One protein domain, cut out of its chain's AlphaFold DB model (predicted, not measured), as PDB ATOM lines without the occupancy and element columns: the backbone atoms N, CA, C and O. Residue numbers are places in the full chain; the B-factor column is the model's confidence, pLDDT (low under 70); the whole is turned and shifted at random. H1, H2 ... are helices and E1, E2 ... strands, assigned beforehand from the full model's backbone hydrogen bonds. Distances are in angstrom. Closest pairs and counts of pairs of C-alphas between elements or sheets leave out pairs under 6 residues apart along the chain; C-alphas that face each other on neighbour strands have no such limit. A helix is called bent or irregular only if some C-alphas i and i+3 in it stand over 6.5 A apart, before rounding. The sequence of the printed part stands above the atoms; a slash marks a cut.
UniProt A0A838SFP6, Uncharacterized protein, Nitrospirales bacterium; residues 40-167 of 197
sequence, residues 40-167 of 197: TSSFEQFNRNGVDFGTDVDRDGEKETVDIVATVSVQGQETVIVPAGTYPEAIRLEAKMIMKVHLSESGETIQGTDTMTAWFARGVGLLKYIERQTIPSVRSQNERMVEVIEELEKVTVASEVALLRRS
ATOM      1  N   THR A  40     -45.262  56.162 -61.600       86.62
ATOM      2  CA  THR A  40     -44.661  57.428 -61.136       86.62
ATOM      3  C   THR A  40     -45.612  58.390 -60.414       86.62
ATOM      4  O   THR A  40     -45.215  59.508 -60.092       86.62
ATOM      5  N   SER A  41     -46.841  57.969 -60.094       91.00
ATOM      6  CA  SER A  41     -47.735  58.754 -59.235       91.00
ATOM      7  C   SER A  41     -47.406  58.579 -57.751       91.00
ATOM      8  O   SER A  41     -46.850  57.563 -57.326       91.00
ATOM      9  N   SER A  42     -47.782  59.565 -56.940       94.50
ATOM     10  CA  SER A  42     -47.723  59.487 -55.484       94.50
ATOM     11  C   SER A  42     -48.931  60.161 -54.844       94.50
ATOM     12  O   SER A  42     -49.638  60.954 -55.472       94.50
ATOM     13  N   PHE A  43     -49.203  59.821 -53.589       94.50
ATOM     14  CA  PHE A  43     -50.206  60.501 -52.785       94.50
ATOM     15  C   PHE A  43     -49.829  60.510 -51.303       94.50
ATOM     16  O   PHE A  43     -49.201  59.578 -50.800       94.50
ATOM     17  N   GLU A  44     -50.259  61.553 -50.595       95.75
ATOM     18  CA  GLU A  44     -50.222  61.577 -49.133       95.75
ATOM     19  C   GLU A  44     -51.271  60.600 -48.588       95.75
ATOM     20  O   GLU A  44     -52.461  60.690 -48.909       95.75
ATOM     21  N   GLN A  45     -50.811  59.635 -47.798       94.75
ATOM     22  CA  GLN A  45     -51.648  58.633 -47.154       94.75
ATOM     23  C   GLN A  45     -52.281  59.198 -45.879       94.75
ATOM     24  O   GLN A  45     -53.487  59.037 -45.675       94.75
ATOM     25  N   PHE A  46     -51.484  59.890 -45.064       94.38
ATOM     26  CA  PHE A  46     -51.952  60.748 -43.979       94.38
ATOM     27  C   PHE A  46     -50.858  61.721 -43.535       94.38
ATOM     28  O   PHE A  46     -49.666  61.459 -43.671       94.38
ATOM     29  N   ASN A  47     -51.310  62.825 -42.952       96.56
ATOM     30  CA  ASN A  47     -50.510  63.817 -42.254       96.56
ATOM     31  C   ASN A  47     -51.262  64.172 -40.968       96.56
ATOM     32  O   ASN A  47     -52.430  64.582 -41.008       96.56
ATOM     33  N   ARG A  48     -50.661  63.863 -39.823       96.81
ATOM     34  CA  ARG A  48     -51.257  64.005 -38.491       96.81
ATOM     35  C   ARG A  48     -50.226  64.626 -37.573       96.81
ATOM     36  O   ARG A  48     -49.060  64.275 -37.665       96.81
ATOM     37  N   ASN A  49     -50.667  65.515 -36.697       97.44
ATOM     38  CA  ASN A  49     -49.795  66.177 -35.737       97.44
ATOM     39  C   ASN A  49     -50.355  65.987 -34.329       97.44
ATOM     40  O   ASN A  49     -51.579  65.979 -34.165       97.44
ATOM     41  N   GLY A  50     -49.468  65.839 -33.351       96.06
ATOM     42  CA  GLY A  50     -49.798  65.744 -31.931       96.06
ATOM     43  C   GLY A  50     -50.723  64.582 -31.568       96.06
ATOM     44  O   GLY A  50     -51.565  64.739 -30.686       96.06
ATOM     45  N   VAL A  51     -50.631  63.439 -32.258       96.81
ATOM     46  CA  VAL A  51     -51.422  62.251 -31.886       96.81
ATOM     47  C   VAL A  51     -50.745  61.492 -30.746       96.81
ATOM     48  O   VAL A  51     -49.521  61.516 -30.635       96.81
ATOM     49  N   ASP A  52     -51.530  60.812 -29.908       96.38
ATOM     50  CA  ASP A  52     -51.006  60.026 -28.781       96.38
ATOM     51  C   ASP A  52     -50.193  58.839 -29.321       96.38
ATOM     52  O   ASP A  52     -50.742  57.958 -29.996       96.38
ATOM     53  N   PHE A  53     -48.887  58.818 -29.042       92.50
ATOM     54  CA  PHE A  53     -48.000  57.730 -29.449       92.50
ATOM     55  C   PHE A  53     -48.336  56.432 -28.697       92.50
ATOM     56  O   PHE A  53     -48.196  55.331 -29.233       92.50
ATOM     57  N   GLY A  54     -48.886  56.555 -27.487       92.00
ATOM     58  CA  GLY A  54     -49.374  55.460 -26.659       92.00
ATOM     59  C   GLY A  54     -48.342  54.879 -25.696       92.00
ATOM     60  O   GLY A  54     -48.717  54.040 -24.873       92.00
ATOM     61  N   THR A  55     -47.090  55.326 -25.781       89.06
ATOM     62  CA  THR A  55     -45.946  54.819 -25.018       89.06
ATOM     63  C   THR A  55     -45.194  55.980 -24.381       89.06
ATOM     64  O   THR A  55     -45.089  57.039 -24.985       89.06
ATOM     65  N   ASP A  56     -44.695  55.737 -23.176       91.50
ATOM     66  CA  ASP A  56     -43.738  56.566 -22.443       91.50
ATOM     67  C   ASP A  56     -42.321  56.161 -22.890       91.50
ATOM     68  O   ASP A  56     -41.880  55.033 -22.625       91.50
ATOM     69  N   VAL A  57     -41.666  57.000 -23.694       88.56
ATOM     70  CA  VAL A  57     -40.400  56.647 -24.353       88.56
ATOM     71  C   VAL A  57     -39.209  57.074 -23.503       88.56
ATOM     72  O   VAL A  57     -38.221  56.326 -23.435       88.56
ATOM     73  N   ASP A  58     -39.284  58.236 -22.855       90.25
ATOM     74  CA  ASP A  58     -38.219  58.761 -21.994       90.25
ATOM     75  C   ASP A  58     -38.305  58.297 -20.524       90.25
ATOM     76  O   ASP A  58     -37.273  58.260 -19.842       90.25
ATOM     77  N   ARG A  59     -39.434  57.701 -20.121       91.56
ATOM     78  CA  ARG A  59     -39.709  57.068 -18.817       91.56
ATOM     79  C   ARG A  59     -39.955  58.057 -17.685       91.56
ATOM     80  O   ARG A  59     -39.583  57.766 -16.540       91.56
ATOM     81  N   ASP A  60     -40.582  59.184 -17.989       93.25
ATOM     82  CA  ASP A  60     -41.001  60.183 -17.004       93.25
ATOM     83  C   ASP A  60     -42.405  59.926 -16.416       93.25
ATOM     84  O   ASP A  60     -42.802  60.563 -15.436       93.25
ATOM     85  N   GLY A  61     -43.127  58.926 -16.935       94.69
ATOM     86  CA  GLY A  61     -44.485  58.569 -16.529       94.69
ATOM     87  C   GLY A  61     -45.589  59.222 -17.365       94.69
ATOM     88  O   GLY A  61     -46.769  58.927 -17.128       94.69
ATOM     89  N   GLU A  62     -45.244  60.063 -18.339       95.88
ATOM     90  CA  GLU A  62     -46.145  60.629 -19.338       95.88
ATOM     91  C   GLU A  62     -46.022  59.884 -20.677       95.88
ATOM     92  O   GLU A  62     -45.120  59.090 -20.912       95.88
ATOM     93  N   LYS A  63     -47.025  60.019 -21.549       95.00
ATOM     94  CA  LYS A  63     -46.998  59.391 -22.879       95.00
ATOM     95  C   LYS A  63     -46.606  60.419 -23.916       95.00
ATOM     96  O   LYS A  63     -47.142  61.526 -23.905       95.00
ATOM     97  N   GLU A  64     -45.822  59.983 -24.895       94.94
ATOM     98  CA  GLU A  64     -45.374  60.886 -25.944       94.94
ATOM     99  C   GLU A  64     -46.478  61.253 -26.931       94.94
ATOM    100  O   GLU A  64     -47.435  60.505 -27.180       94.94
ATOM    101  N   THR A  65     -46.272  62.387 -27.593       97.00
ATOM    102  CA  THR A  65     -47.034  62.755 -28.786       97.00
ATOM    103  C   THR A  65     -46.182  62.586 -30.033       97.00
ATOM    104  O   THR A  65     -44.954  62.587 -29.976       97.00
ATOM    105  N   VAL A  66     -46.823  62.413 -31.186       95.75
ATOM    106  CA  VAL A  66     -46.106  62.211 -32.443       95.75
ATOM    107  C   VAL A  66     -46.753  62.965 -33.601       95.75
ATOM    108  O   VAL A  66     -47.977  62.969 -33.759       95.75
ATOM    109  N   ASP A  67     -45.913  63.561 -34.443       97.56
ATOM    110  CA  ASP A  67     -46.294  64.034 -35.772       97.56
ATOM    111  C   ASP A  67     -45.894  62.997 -36.816       97.56
ATOM    112  O   ASP A  67     -44.780  62.469 -36.796       97.56
ATOM    113  N   ILE A  68     -46.792  62.697 -37.746       96.62
ATOM    114  CA  ILE A  68     -46.604  61.642 -38.731       96.62
ATOM    115  C   ILE A  68     -47.008  62.120 -40.112       96.62
ATOM    116  O   ILE A  68     -48.128  62.589 -40.321       96.62
ATOM    117  N   VAL A  69     -46.115  61.907 -41.073       97.62
ATOM    118  CA  VAL A  69     -46.397  62.071 -42.498       97.62
ATOM    119  C   VAL A  69     -46.111  60.754 -43.197       97.62
ATOM    120  O   VAL A  69     -44.998  60.240 -43.113       97.62
ATOM    121  N   ALA A  70     -47.105  60.227 -43.906       97.00
ATOM    122  CA  ALA A  70     -46.980  59.035 -44.728       97.00
ATOM    123  C   ALA A  70     -47.339  59.338 -46.182       97.00
ATOM    124  O   ALA A  70     -48.357  59.965 -46.485       97.00
ATOM    125  N   THR A  71     -46.513  58.850 -47.099       97.50
ATOM    126  CA  THR A  71     -46.696  58.975 -48.546       97.50
ATOM    127  C   THR A  71     -46.610  57.605 -49.193       97.50
ATOM    128  O   THR A  71     -45.850  56.750 -48.752       97.50
ATOM    129  N   VAL A  72     -47.389  57.392 -50.246       96.88
ATOM    130  CA  VAL A  72     -47.339  56.180 -51.066       96.88
ATOM    131  C   VAL A  72     -47.027  56.581 -52.495       96.88
ATOM    132  O   VAL A  72     -47.555  57.572 -52.996       96.88
ATOM    133  N   SER A  73     -46.185  55.805 -53.165       96.50
ATOM    134  CA  SER A  73     -45.749  56.051 -54.536       96.50
ATOM    135  C   SER A  73     -45.780  54.778 -55.376       96.50
ATOM    136  O   SER A  73     -45.415  53.696 -54.916       96.50
ATOM    137  N   VAL A  74     -46.228  54.907 -56.624       95.56
ATOM    138  CA  VAL A  74     -46.207  53.841 -57.627       95.56
ATOM    139  C   VAL A  74     -44.898  53.931 -58.386       95.56
ATOM    140  O   VAL A  74     -44.680  54.847 -59.172       95.56
ATOM    141  N   GLN A  75     -44.021  52.967 -58.157       95.31
ATOM    142  CA  GLN A  75     -42.658  53.007 -58.671       95.31
ATOM    143  C   GLN A  75     -42.580  52.518 -60.119       95.31
ATOM    144  O   GLN A  75     -41.869  53.097 -60.935       95.31
ATOM    145  N   GLY A  76     -43.337  51.476 -60.459       93.62
ATOM    146  CA  GLY A  76     -43.324  50.898 -61.798       93.62
ATOM    147  C   GLY A  76     -43.742  49.440 -61.819       93.62
ATOM    148  O   GLY A  76     -44.317  48.937 -60.853       93.62
ATOM    149  N   GLN A  77     -43.458  48.786 -62.940       94.50
ATOM    150  CA  GLN A  77     -43.638  47.351 -63.128       94.50
ATOM    151  C   GLN A  77     -42.284  46.652 -63.141       94.50
ATOM    152  O   GLN A  77     -41.350  47.134 -63.780       94.50
ATOM    153  N   GLU A  78     -42.193  45.506 -62.476       95.25
ATOM    154  CA  GLU A  78     -41.021  44.638 -62.528       95.25
ATOM    155  C   GLU A  78     -41.404  43.160 -62.407       95.25
ATOM    156  O   GLU A  78     -42.500  42.805 -61.964       95.25
ATOM    157  N   THR A  79     -40.483  42.289 -62.819       97.25
ATOM    158  CA  THR A  79     -40.631  40.847 -62.634       97.25
ATOM    159  C   THR A  79     -40.357  40.488 -61.181       97.25
ATOM    160  O   THR A  79     -39.263  40.735 -60.678       97.25
ATOM    161  N   VAL A  80     -41.323  39.842 -60.533       97.12
ATOM    162  CA  VAL A  80     -41.203  39.336 -59.161       97.12
ATOM    163  C   VAL A  80     -41.307  37.820 -59.170       97.12
ATOM    164  O   VAL A  80     -42.214  37.255 -59.779       97.12
ATOM    165  N   ILE A  81     -40.376  37.164 -58.485       96.81
ATOM    166  CA  ILE A  81     -40.359  35.714 -58.284       96.81
ATOM    167  C   ILE A  81     -40.583  35.467 -56.794       96.81
ATOM    168  O   ILE A  81     -39.874  36.034 -55.969       96.81
ATOM    169  N   VAL A  82     -41.575  34.645 -56.474       95.56
ATOM    170  CA  VAL A  82     -41.936  34.199 -55.118       95.56
ATOM    171  C   VAL A  82     -42.228  32.696 -55.167       95.56
ATOM    172  O   VAL A  82     -42.360  32.153 -56.269       95.56
ATOM    173  N   PRO A  83     -42.365  31.984 -54.034       94.19
ATOM    174  CA  PRO A  83     -42.624  30.543 -54.074       94.19
ATOM    175  C   PRO A  83     -43.894  30.160 -54.858       94.19
ATOM    176  O   PRO A  83     -43.921  29.110 -55.497       94.19
ATOM    177  N   ALA A  84     -44.913  31.031 -54.891       90.31
ATOM    178  CA  ALA A  84     -46.122  30.830 -55.694       90.31
ATOM    179  C   ALA A  84     -45.918  30.957 -57.223       90.31
ATOM    180  O   ALA A  84     -46.821  30.594 -57.980       90.31
ATOM    181  N   GLY A  85     -44.770  31.460 -57.693       93.44
ATOM    182  CA  GLY A  85     -44.422  31.540 -59.113       93.44
ATOM    183  C   GLY A  85     -43.738  32.842 -59.540       93.44
ATOM    184  O   GLY A  85     -43.261  33.634 -58.726       93.44
ATOM    185  N   THR A  86     -43.707  33.063 -60.857       96.62
ATOM    186  CA  THR A  86     -43.083  34.232 -61.494       96.62
ATOM    187  C   THR A  86     -44.137  35.163 -62.081       96.62
ATOM    188  O   THR A  86     -44.978  34.745 -62.877       96.62
ATOM    189  N   TYR A  87     -44.044  36.447 -61.743       96.31
ATOM    190  CA  TYR A  87     -44.990  37.489 -62.126       96.31
ATOM    191  C   TYR A  87     -44.253  38.618 -62.862       96.31
ATOM    192  O   TYR A  87     -43.654  39.468 -62.207       96.31
ATOM    193  N   PRO A  88     -44.268  38.649 -64.209       95.19
ATOM    194  CA  PRO A  88     -43.443  39.570 -65.004       95.19
ATOM    195  C   PRO A  88     -43.916  41.032 -64.996       95.19
ATOM    196  O   PRO A  88     -43.176  41.922 -65.398       95.19
ATOM    197  N   GLU A  89     -45.151  41.289 -64.561       94.25
ATOM    198  CA  GLU A  89     -45.785  42.614 -64.589       94.25
ATOM    199  C   GLU A  89     -46.265  43.042 -63.191       94.25
ATOM    200  O   GLU A  89     -47.351  43.613 -63.037       94.25
ATOM    201  N   ALA A  90     -45.497  42.721 -62.145       95.25
ATOM    202  CA  ALA A  90     -45.850  43.105 -60.785       95.25
ATOM    203  C   ALA A  90     -45.649  44.613 -60.583       95.25
ATOM    204  O   ALA A  90     -44.593  45.159 -60.887       95.25
ATOM    205  N   ILE A  91     -46.663  45.292 -60.051       94.44
ATOM    206  CA  ILE A  91     -46.603  46.711 -59.706       94.44
ATOM    207  C   ILE A  91     -45.889  46.863 -58.369       94.44
ATOM    208  O   ILE A  91     -46.357  46.323 -57.366       94.44
ATOM    209  N   ARG A  92     -44.811  47.645 -58.350       96.19
ATOM    210  CA  ARG A  92     -44.097  48.030 -57.133       96.19
ATOM    211  C   ARG A  92     -44.682  49.320 -56.559       96.19
ATOM    212  O   ARG A  92     -44.681  50.361 -57.218       96.19
ATOM    213  N   LEU A  93     -45.158  49.246 -55.324       95.75
ATOM    214  CA  LEU A  93     -45.545  50.377 -54.488       95.75
ATOM    215  C   LEU A  93     -44.487  50.585 -53.405       95.75
ATOM    216  O   LEU A  93     -43.972  49.617 -52.855       95.75
ATOM    217  N   GLU A  94     -44.203  51.836 -53.078       96.62
ATOM    218  CA  GLU A  94     -43.389  52.200 -51.920       96.62
ATOM    219  C   GLU A  94     -44.190  53.153 -51.031       96.62
ATOM    220  O   GLU A  94     -44.616  54.220 -51.483       96.62
ATOM    221  N   ALA A  95     -44.407  52.751 -49.783       96.12
ATOM    222  CA  ALA A  95     -44.932  53.583 -48.717       96.12
ATOM    223  C   ALA A  95     -43.770  54.045 -47.833       96.12
ATOM    224  O   ALA A  95     -42.942  53.234 -47.427       96.12
ATOM    225  N   LYS A  96     -43.711  55.344 -47.550       96.94
ATOM    226  CA  LYS A  96     -42.722  55.966 -46.671       96.94
ATOM    227  C   LYS A  96     -43.432  56.788 -45.620       96.94
ATOM    228  O   LYS A  96     -44.211  57.677 -45.966       96.94
ATOM    229  N   MET A  97     -43.117  56.519 -44.365       95.69
ATOM    230  CA  MET A  97     -43.614  57.228 -43.202       95.69
ATOM    231  C   MET A  97     -42.445  57.827 -42.424       95.69
ATOM    232  O   MET A  97     -41.418  57.181 -42.215       95.69
ATOM    233  N   ILE A  98     -42.613  59.074 -41.997       95.44
ATOM    234  CA  ILE A  98     -41.715  59.764 -41.071       95.44
ATOM    235  C   ILE A  98     -42.521  60.082 -39.822       95.44
ATOM    236  O   ILE A  98     -43.605  60.659 -39.920       95.44
ATOM    237  N   MET A  99     -41.972  59.720 -38.669       94.31
ATOM    238  CA  MET A  99     -42.540  59.973 -37.351       94.31
ATOM    239  C   MET A  99     -41.608  60.895 -36.575       94.31
ATOM    240  O   MET A  99     -40.411  60.632 -36.496       94.31
ATOM    241  N   LYS A 100     -42.151  61.958 -35.991       95.38
ATOM    242  CA  LYS A 100     -41.452  62.879 -35.095       95.38
ATOM    243  C   LYS A 100     -42.095  62.785 -33.724       95.38
ATOM    244  O   LYS A 100     -43.183  63.317 -33.530       95.38
ATOM    245  N   VAL A 101     -41.466  62.036 -32.828       94.00
ATOM    246  CA  VAL A 101     -41.948  61.818 -31.463       94.00
ATOM    247  C   VAL A 101     -41.422  62.946 -30.587       94.00
ATOM    248  O   VAL A 101     -40.218  63.197 -30.585       94.00
ATOM    249  N   HIS A 102     -42.320  63.626 -29.883       95.38
ATOM    250  CA  HIS A 102     -42.016  64.719 -28.963       95.38
ATOM    251  C   HIS A 102     -41.975  64.170 -27.545       95.38
ATOM    252  O   HIS A 102     -43.010  63.707 -27.067       95.38
ATOM    253  N   LEU A 103     -40.790  64.219 -26.938       94.00
ATOM    254  CA  LEU A 103     -40.508  63.708 -25.598       94.00
ATOM    255  C   LEU A 103     -41.084  64.636 -24.524       94.00
ATOM    256  O   LEU A 103     -40.835  65.847 -24.572       94.00
ATOM    257  N   SER A 104     -41.825  64.088 -23.565       94.94
ATOM    258  CA  SER A 104     -42.470  64.844 -22.489       94.94
ATOM    259  C   SER A 104     -41.484  65.451 -21.491       94.94
ATOM    260  O   SER A 104     -41.670  66.611 -21.108       94.94
ATOM    261  N   GLU A 105     -40.394  64.761 -21.133       93.44
ATOM    262  CA  GLU A 105     -39.477  65.226 -20.081       93.44
ATOM    263  C   GLU A 105     -38.615  66.403 -20.558       93.44
ATOM    264  O   GLU A 105     -38.418  67.405 -19.864       93.44
ATOM    265  N   SER A 106     -38.065  66.265 -21.764       90.56
ATOM    266  CA  SER A 106     -37.053  67.175 -22.316       90.56
ATOM    267  C   SER A 106     -37.613  68.191 -23.314       90.56
ATOM    268  O   SER A 106     -36.980  69.219 -23.566       90.56
ATOM    269  N   GLY A 107     -38.777  67.909 -23.910       87.06
ATOM    270  CA  GLY A 107     -39.305  68.645 -25.059       87.06
ATOM    271  C   GLY A 107     -38.523  68.421 -26.360       87.06
ATOM    272  O   GLY A 107     -38.783  69.107 -27.352       87.06
ATOM    273  N   GLU A 108     -37.550  67.505 -26.380       91.88
ATOM    274  CA  GLU A 108     -36.806  67.154 -27.588       91.88
ATOM    275  C   GLU A 108     -37.659  66.322 -28.556       91.88
ATOM    276  O   GLU A 108     -38.597  65.624 -28.170       91.88
ATOM    277  N   THR A 109     -37.309  66.366 -29.843       92.94
ATOM    278  CA  THR A 109     -37.952  65.544 -30.870       92.94
ATOM    279  C   THR A 109     -36.989  64.474 -31.367       92.94
ATOM    280  O   THR A 109     -35.915  64.791 -31.880       92.94
ATOM    281  N   ILE A 110     -37.414  63.212 -31.317       91.56
ATOM    282  CA  ILE A 110     -36.711  62.091 -31.948       91.56
ATOM    283  C   ILE A 110     -37.455  61.629 -33.202       91.56
ATOM    284  O   ILE A 110     -38.684  61.667 -33.270       91.56
ATOM    285  N   GLN A 111     -36.709  61.195 -34.219       91.50
ATOM    286  CA  GLN A 111     -37.283  60.787 -35.500       91.50
ATOM    287  C   GLN A 111     -37.223  59.267 -35.682       91.50
ATOM    288  O   GLN A 111     -36.192  58.646 -35.442       91.50
ATOM    289  N   GLY A 112     -38.324  58.688 -36.153       90.06
ATOM    290  CA  GLY A 112     -38.398  57.326 -36.676       90.06
ATOM    291  C   GLY A 112     -38.862  57.334 -38.127       90.06
ATOM    292  O   GLY A 112     -39.484  58.293 -38.595       90.06
ATOM    293  N   THR A 113     -38.561  56.265 -38.849       92.06
ATOM    294  CA  THR A 113     -39.014  56.079 -40.229       92.06
ATOM    295  C   THR A 113     -39.569  54.684 -40.423       92.06
ATOM    296  O   THR A 113     -39.149  53.743 -39.761       92.06
ATOM    297  N   ASP A 114     -40.496  54.549 -41.355       92.12
ATOM    298  CA  ASP A 114     -40.959  53.257 -41.838       92.12
ATOM    299  C   ASP A 114     -41.040  53.307 -43.364       92.12
ATOM    300  O   ASP A 114     -41.575  54.251 -43.949       92.12
ATOM    301  N   THR A 115     -40.428  52.330 -44.021       95.00
ATOM    302  CA  THR A 115     -40.458  52.168 -45.471       95.00
ATOM    303  C   THR A 115     -40.947  50.772 -45.808       95.00
ATOM    304  O   THR A 115     -40.226  49.793 -45.620       95.00
ATOM    305  N   MET A 116     -42.130  50.688 -46.409       95.00
ATOM    306  CA  MET A 116     -42.683  49.446 -46.935       95.00
ATOM    307  C   MET A 116     -42.652  49.461 -48.462       95.00
ATOM    308  O   MET A 116     -43.291  50.290 -49.106       95.00
ATOM    309  N   THR A 117     -41.949  48.508 -49.063       96.50
ATOM    310  CA  THR A 117     -42.043  48.210 -50.496       96.50
ATOM    311  C   THR A 117     -42.930  46.994 -50.689       96.50
ATOM    312  O   THR A 117     -42.669  45.949 -50.103       96.50
ATOM    313  N   ALA A 118     -43.966  47.107 -51.513       94.69
ATOM    314  CA  ALA A 118     -44.921  46.034 -51.755       94.69
ATOM    315  C   ALA A 118     -45.133  45.810 -53.253       94.69
ATOM    316  O   ALA A 118     -45.212  46.756 -54.037       94.69
ATOM    317  N   TRP A 119     -45.265  44.546 -53.646       95.31
ATOM    318  CA  TRP A 119     -45.447  44.138 -55.035       95.31
ATOM    319  C   TRP A 119     -46.806  43.500 -55.239       95.31
ATOM    320  O   TRP A 119     -47.182  42.588 -54.507       95.31
ATOM    321  N   PHE A 120     -47.527  43.942 -56.265       91.38
ATOM    322  CA  PHE A 120     -48.872  43.464 -56.565       91.38
ATOM    323  C   PHE A 120     -48.977  42.941 -57.994       91.38
ATOM    324  O   PHE A 120     -48.594  43.631 -58.934       91.38
ATOM    325  N   ALA A 121     -49.590  41.774 -58.185       90.62
ATOM    326  CA  ALA A 121     -49.967  41.281 -59.510       90.62
ATOM    327  C   ALA A 121     -51.477  41.328 -59.735       90.62
ATOM    328  O   ALA A 121     -52.301  41.056 -58.853       90.62
ATOM    329  N   ARG A 122     -51.857  41.625 -60.979       84.56
ATOM    330  CA  ARG A 122     -53.252  41.598 -61.413       84.56
ATOM    331  C   ARG A 122     -53.825  40.185 -61.278       84.56
ATOM    332  O   ARG A 122     -53.226  39.221 -61.730       84.56
ATOM    333  N   GLY A 123     -55.020  40.082 -60.695       82.31
ATOM    334  CA  GLY A 123     -55.709  38.799 -60.499       82.31
ATOM    335  C   GLY A 123     -55.176  37.961 -59.332       82.31
ATOM    336  O   GLY A 123     -55.797  36.957 -59.006       82.31
ATOM    337  N   VAL A 124     -54.088  38.398 -58.690       86.69
ATOM    338  CA  VAL A 124     -53.466  37.718 -57.544       86.69
ATOM    339  C   VAL A 124     -53.558  38.581 -56.288       86.69
ATOM    340  O   VAL A 124     -54.056  38.123 -55.268       86.69
ATOM    341  N   GLY A 125     -53.179  39.858 -56.374       85.44
ATOM    342  CA  GLY A 125     -53.073  40.744 -55.215       85.44
ATOM    343  C   GLY A 125     -51.623  40.911 -54.774       85.44
ATOM    344  O   GLY A 125     -50.745  41.012 -55.630       85.44
ATOM    345  N   LEU A 126     -51.395  41.000 -53.463       88.75
ATOM    346  CA  LEU A 126     -50.067  41.153 -52.867       88.75
ATOM    347  C   LEU A 126     -49.227  39.894 -53.124       88.75
ATOM    348  O   LEU A 126     -49.665  38.785 -52.836       88.75
ATOM    349  N   LEU A 127     -48.036  40.084 -53.684       90.19
ATOM    350  CA  LEU A 127     -47.065  39.027 -53.960       90.19
ATOM    351  C   LEU A 127     -45.970  38.967 -52.908       90.19
ATOM    352  O   LEU A 127     -45.519  37.893 -52.542       90.19
ATOM    353  N   LYS A 128     -45.487  40.133 -52.499       92.69
ATOM    354  CA  LYS A 128     -44.335  40.291 -51.622       92.69
ATOM    355  C   LYS A 128     -44.428  41.642 -50.951       92.69
ATOM    356  O   LYS A 128     -44.905  42.594 -51.580       92.69
ATOM    357  N   TYR A 129     -43.909  41.750 -49.740       92.56
ATOM    358  CA  TYR A 129     -43.510  43.040 -49.208       92.56
ATOM    359  C   TYR A 129     -42.207  42.948 -48.421       92.56
ATOM    360  O   TYR A 129     -41.807  41.882 -47.955       92.56
ATOM    361  N   ILE A 130     -41.532  44.087 -48.337       92.31
ATOM    362  CA  ILE A 130     -40.374  44.328 -47.489       92.31
ATOM    363  C   ILE A 130     -40.697  45.580 -46.690       92.31
ATOM    364  O   ILE A 130     -40.946  46.628 -47.284       92.31
ATOM    365  N   GLU A 131     -40.682  45.481 -45.375       92.38
ATOM    366  CA  GLU A 131     -40.903  46.588 -44.453       92.38
ATOM    367  C   GLU A 131     -39.620  46.849 -43.670       92.38
ATOM    368  O   GLU A 131     -38.974  45.912 -43.203       92.38
ATOM    369  N   ARG A 132     -39.224  48.118 -43.569       91.81
ATOM    370  CA  ARG A 132     -38.038  48.569 -42.841       91.81
ATOM    371  C   ARG A 132     -38.419  49.696 -41.910       91.81
ATOM    372  O   ARG A 132     -38.718  50.792 -42.376       91.81
ATOM    373  N   GLN A 133     -38.327  49.439 -40.617       89.50
ATOM    374  CA  GLN A 133     -38.666  50.396 -39.574       89.50
ATOM    375  C   GLN A 133     -37.409  50.810 -38.820       89.50
ATOM    376  O   GLN A 133     -36.652  49.952 -38.367       89.50
ATOM    377  N   THR A 134     -37.204  52.111 -38.643       86.31
ATOM    378  CA  THR A 134     -36.281  52.651 -37.647       86.31
ATOM    379  C   THR A 134     -37.078  53.114 -36.439       86.31
ATOM    380  O   THR A 134     -37.948  53.984 -36.525       86.31
ATOM    381  N   ILE A 135     -36.794  52.491 -35.298       73.81
ATOM    382  CA  ILE A 135     -37.476  52.805 -34.047       73.81
ATOM    383  C   ILE A 135     -36.774  54.014 -33.411       73.81
ATOM    384  O   ILE A 135     -35.561  53.935 -33.175       73.81
ATOM    385  N   PRO A 136     -37.502  55.103 -33.101       68.88
ATOM    386  CA  PRO A 136     -36.936  56.234 -32.380       68.88
ATOM    387  C   PRO A 136     -36.413  55.767 -31.017       68.88
ATOM    388  O   PRO A 136     -37.115  55.062 -30.291       68.88
ATOM    389  N   SER A 137     -35.189  56.142 -30.645       67.50
ATOM    390  CA  SER A 137     -34.645  55.796 -29.329       67.50
ATOM    391  C   SER A 137     -33.844  56.945 -28.731       67.50
ATOM    392  O   SER A 137     -33.021  57.546 -29.415       67.50
ATOM    393  N   VAL A 138     -34.049  57.200 -27.437       65.56
ATOM    394  CA  VAL A 138     -33.357  58.259 -26.677       65.56
ATOM    395  C   VAL A 138     -31.925  57.850 -26.298       65.56
ATOM    396  O   VAL A 138     -31.049  58.688 -26.121       65.56
ATOM    397  N   ARG A 139     -31.657  56.541 -26.160       58.91
ATOM    398  CA  ARG A 139     -30.449  56.015 -25.487       58.91
ATOM    399  C   ARG A 139     -29.394  55.389 -26.401       58.91
ATOM    400  O   ARG A 139     -28.338  54.998 -25.910       58.91
ATOM    401  N   SER A 140     -29.655  55.248 -27.697       51.25
ATOM    402  CA  SER A 140     -28.771  54.524 -28.614       51.25
ATOM    403  C   SER A 140     -28.468  55.361 -29.851       51.25
ATOM    404  O   SER A 140     -29.370  55.687 -30.613       51.25
ATOM    405  N   GLN A 141     -27.180  55.641 -30.090       47.09
ATOM    406  CA  GLN A 141     -26.697  56.135 -31.389       47.09
ATOM    407  C   GLN A 141     -26.917  55.115 -32.520       47.09
ATOM    408  O   GLN A 141     -26.839  55.470 -33.692       47.09
ATOM    409  N   ASN A 142     -27.198  53.853 -32.180       49.28
ATOM    410  CA  ASN A 142     -27.575  52.829 -33.141       49.28
ATOM    411  C   ASN A 142     -29.102  52.817 -33.253       49.28
ATOM    412  O   ASN A 142     -29.783  52.253 -32.390       49.28
ATOM    413  N   GLU A 143     -29.633  53.446 -34.299       61.47
ATOM    414  CA  GLU A 143     -31.027  53.275 -34.708       61.47
ATOM    415  C   GLU A 143     -31.320  51.775 -34.841       61.47
ATOM    416  O   GLU A 143     -30.657  51.054 -35.593       61.47
ATOM    417  N   ARG A 144     -32.297  51.270 -34.080       69.25
ATOM    418  CA  ARG A 144     -32.724  49.878 -34.225       69.25
ATOM    419  C   ARG A 144     -33.542  49.786 -35.507       69.25
ATOM    420  O   ARG A 144     -34.684  50.239 -35.541       69.25
ATOM    421  N   MET A 145     -32.940  49.201 -36.538       78.81
ATOM    422  CA  MET A 145     -33.626  48.856 -37.776       78.81
ATOM    423  C   MET A 145     -34.247  47.464 -37.646       78.81
ATOM    424  O   MET A 145     -33.556  46.495 -37.325       78.81
ATOM    425  N   VAL A 146     -35.545  47.364 -37.904       84.38
ATOM    426  CA  VAL A 146     -36.266  46.097 -38.043       84.38
ATOM    427  C   VAL A 146     -36.606  45.930 -39.517       84.38
ATOM    428  O   VAL A 146     -37.149  46.848 -40.123       84.38
ATOM    429  N   GLU A 147     -36.267  44.777 -40.096       88.62
ATOM    430  CA  GLU A 147     -36.670  44.407 -41.453       88.62
ATOM    431  C   GLU A 147     -37.596  43.189 -41.392       88.62
ATOM    432  O   GLU A 147     -37.275  42.188 -40.749       88.62
ATOM    433  N   VAL A 148     -38.735  43.283 -42.070       86.12
ATOM    434  CA  VAL A 148     -39.694  42.189 -42.245       86.12
ATOM    435  C   VAL A 148     -39.853  41.934 -43.735       86.12
ATOM    436  O   VAL A 148     -40.009  42.869 -44.519       86.12
ATOM    437  N   ILE A 149     -39.809  40.665 -44.136       88.44
ATOM    438  CA  ILE A 149     -40.024  40.238 -45.519       88.44
ATOM    439  C   ILE A 149     -41.074  39.138 -45.511       88.44
ATOM    440  O   ILE A 149     -40.894  38.127 -44.833       88.44
ATOM    441  N   GLU A 150     -42.121  39.302 -46.313       86.19
ATOM    442  CA  GLU A 150     -43.061  38.223 -46.607       86.19
ATOM    443  C   GLU A 150     -43.218  38.030 -48.110       86.19
ATOM    444  O   GLU A 150     -43.213  38.985 -48.890       86.19
ATOM    445  N   GLU A 151     -43.387  36.774 -48.510       89.00
ATOM    446  CA  GLU A 151     -43.567  36.359 -49.895       89.00
ATOM    447  C   GLU A 151     -44.772  35.428 -50.011       89.00
ATOM    448  O   GLU A 151     -45.058  34.621 -49.127       89.00
ATOM    449  N   LEU A 152     -45.487  35.532 -51.127       85.75
ATOM    450  CA  LEU A 152     -46.647  34.706 -51.400       85.75
ATOM    451  C   LEU A 152     -46.202  33.260 -51.622       85.75
ATOM    452  O   LEU A 152     -45.608  32.921 -52.650       85.75
ATOM    453  N   GLU A 153     -46.535  32.400 -50.664       84.00
ATOM    454  CA  GLU A 153     -46.167  30.987 -50.725       84.00
ATOM    455  C   GLU A 153     -47.036  30.191 -51.701       84.00
ATOM    456  O   GLU A 153     -46.547  29.329 -52.430       84.00
ATOM    457  N   LYS A 154     -48.348  30.458 -51.703       76.62
ATOM    458  CA  LYS A 154     -49.342  29.742 -52.509       76.62
ATOM    459  C   LYS A 154     -50.453  30.682 -52.939       76.62
ATOM    460  O   LYS A 154     -50.870  31.556 -52.183       76.62
ATOM    461  N   VAL A 155     -50.987  30.447 -54.132       74.50
ATOM    462  CA  VAL A 155     -52.170  31.144 -54.635       74.50
ATOM    463  C   VAL A 155     -53.254  30.130 -54.973       74.50
ATOM    464  O   VAL A 155     -53.023  29.185 -55.720       74.50
ATOM    465  N   THR A 156     -54.459  30.333 -54.445       66.12
ATOM    466  CA  THR A 156     -55.660  29.641 -54.926       66.12
ATOM    467  C   THR A 156     -56.455  30.648 -55.738       66.12
ATOM    468  O   THR A 156     -57.234  31.435 -55.201       66.12
ATOM    469  N   VAL A 157     -56.209  30.693 -57.046       58.72
ATOM    470  CA  VAL A 157     -56.956  31.596 -57.923       58.72
ATOM    471  C   VAL A 157     -58.341  30.991 -58.141       58.72
ATOM    472  O   VAL A 157     -58.466  29.843 -58.561       58.72
ATOM    473  N   ALA A 158     -59.402  31.778 -57.936       51.88
ATOM    474  CA  ALA A 158     -60.786  31.365 -58.209       51.88
ATOM    475  C   ALA A 158     -61.015  30.877 -59.662       51.88
ATOM    476  O   ALA A 158     -62.051  30.284 -59.970       51.88
ATOM    477  N   SER A 159     -60.046  31.086 -60.561       45.81
ATOM    478  CA  SER A 159     -60.043  30.523 -61.905       45.81
ATOM    479  C   SER A 159     -59.956  29.000 -61.937       45.81
ATOM    480  O   SER A 159     -60.456  28.444 -62.901       45.81
ATOM    481  N   GLU A 160     -59.416  28.298 -60.934       38.09
ATOM    482  CA  GLU A 160     -59.470  26.821 -60.925       38.09
ATOM    483  C   GLU A 160     -60.905  26.296 -60.764       38.09
ATOM    484  O   GLU A 160     -61.291  25.320 -61.405       38.09
ATOM    485  N   VAL A 161     -61.751  27.009 -60.015       41.28
ATOM    486  CA  VAL A 161     -63.180  26.675 -59.879       41.28
ATOM    487  C   VAL A 161     -63.976  27.088 -61.131       41.28
ATOM    488  O   VAL A 161     -65.002  26.487 -61.451       41.28
ATOM    489  N   ALA A 162     -63.501  28.093 -61.878       36.66
ATOM    490  CA  ALA A 162     -64.163  28.602 -63.083       36.66
ATOM    491  C   ALA A 162     -63.699  27.938 -64.398       36.66
ATOM    492  O   ALA A 162     -64.491  27.847 -65.336       36.66
ATOM    493  N   LEU A 163     -62.457  27.447 -64.484       35.34
ATOM    494  CA  LEU A 163     -61.900  26.770 -65.666       35.34
ATOM    495  C   LEU A 163     -62.539  25.398 -65.898       35.34
ATOM    496  O   LEU A 163     -62.707  25.001 -67.045       35.34
ATOM    497  N   LEU A 164     -63.025  24.737 -64.842       37.50
ATOM    498  CA  LEU A 164     -63.881  23.549 -64.960       37.50
ATOM    499  C   LEU A 164     -65.291  23.855 -65.509       37.50
ATOM    500  O   LEU A 164     -66.053  22.931 -65.779       37.50
ATOM    501  N   ARG A 165     -65.667  25.133 -65.673       38.97
ATOM    502  CA  ARG A 165     -67.025  25.549 -66.069       38.97
ATOM    503  C   ARG A 165     -67.112  26.416 -67.323       38.97
ATOM    504  O   ARG A 165     -68.223  26.771 -67.710       38.97
ATOM    505  N   ARG A 166     -65.999  26.797 -67.957       34.75
ATOM    506  CA  ARG A 166     -66.046  27.810 -69.025       34.75
ATOM    507  C   ARG A 166     -65.063  27.561 -70.164       34.75
ATOM    508  O   ARG A 166     -64.249  28.415 -70.500       34.75
ATOM    509  N   SER A 167     -65.192  26.409 -70.810       35.75
ATOM    510  CA  SER A 167     -64.847  26.287 -72.224       35.75
ATOM    511  C   SER A 167     -65.922  27.000 -73.052       35.75
ATOM    512  O   SER A 167     -66.885  26.362 -73.448       35.75
TER     513      SER A 167
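Overview. This is residues 40 to 167 of the 197 residues of an uncharacterized protein of Nitrospirales bacterium (UniProt A0A838SFP6). What does the model look like? It is one long antiparallel sheet of six strands, twisted and curled, with the bent tip of the hairpin E2 and E3 folded over towards E5 and E6 at one end, and a tail, residues 160 to 167, sticking out beyond that end. What are its parts and size? The printed part has 128 residues, with E1 to E6 followed by the short helix H1, and the sheet's order is the chain's order, E1 E2 E3 E4 E5 E6. The class is mostly strand. The whole is loose, with a radius of gyration of the C-alphas of 19.9 A, and spans 70 by 27 by 24 A.

Along the chain. Where are the sheet's strands? E3, residues 85 to 102, is 44.9 A from first to last C-alpha; E2, residues 65 to 82, is 39.2 A, and E4, residues 109 to 121, is 39.4 A. E1, residues 42 to 52, is 26.9 A and begins at C-alpha 42 (-47.723, 59.487, -55.484). E5, residues 125 to 135, is 28.9 A, and E6, residues 144 to 151, is 23.4 A. Where is the helix? H1, residues 159 to 163, is 5.6 A long and ends at C-alpha 163 (-61.900, 26.770, -65.666).

Arrangement. How do the strands pair? They form a meander, each strand the antiparallel neighbour of the one before, with E1 and E6 as edge strands. In the hairpin E2 and E3, N 71 and O 96 are 2.8 A apart; in E3 and E4, N 95 and O 116 are 2.8 A apart. E1 and E2 have N 43 and O 72 at 2.9 A, E4 and E5 N 117 and O 130 at 2.8 A, and E5 and E6 N 131 and O 148 at 2.8 A, each within hydrogen-bond range. How does the sheet turn back? E2 bends by 106 degrees at residue 79 and E3 by 90 degrees at residue 88. It is a folded sheet, bent back on itself into two leaves, E1 E2 and E4 E5 E6, with E3 as the hinge; the closest C-alphas of E2 and E6, those of Val 82 and Glu 151, are 5.9 A apart. Where is H1? It is not on the sheet, and its O i to N i+4 pair is within hydrogen-bond range.

Size, cuts and confidence. How far does it reach? The two C-alphas farthest apart, those of Ser 106 and Ser 167, are 70.3 A apart; without residues 160 to 167, which stand free, the body spans 57 by 26 by 26 A. Is it continuous? The printed part has no cut, and the link from E1 to E2, 12 residues, is long. Where is confidence low? Residues 136 to 144 and 156 to 167 have pLDDT under 70, and the mean of the printed part is 85.5.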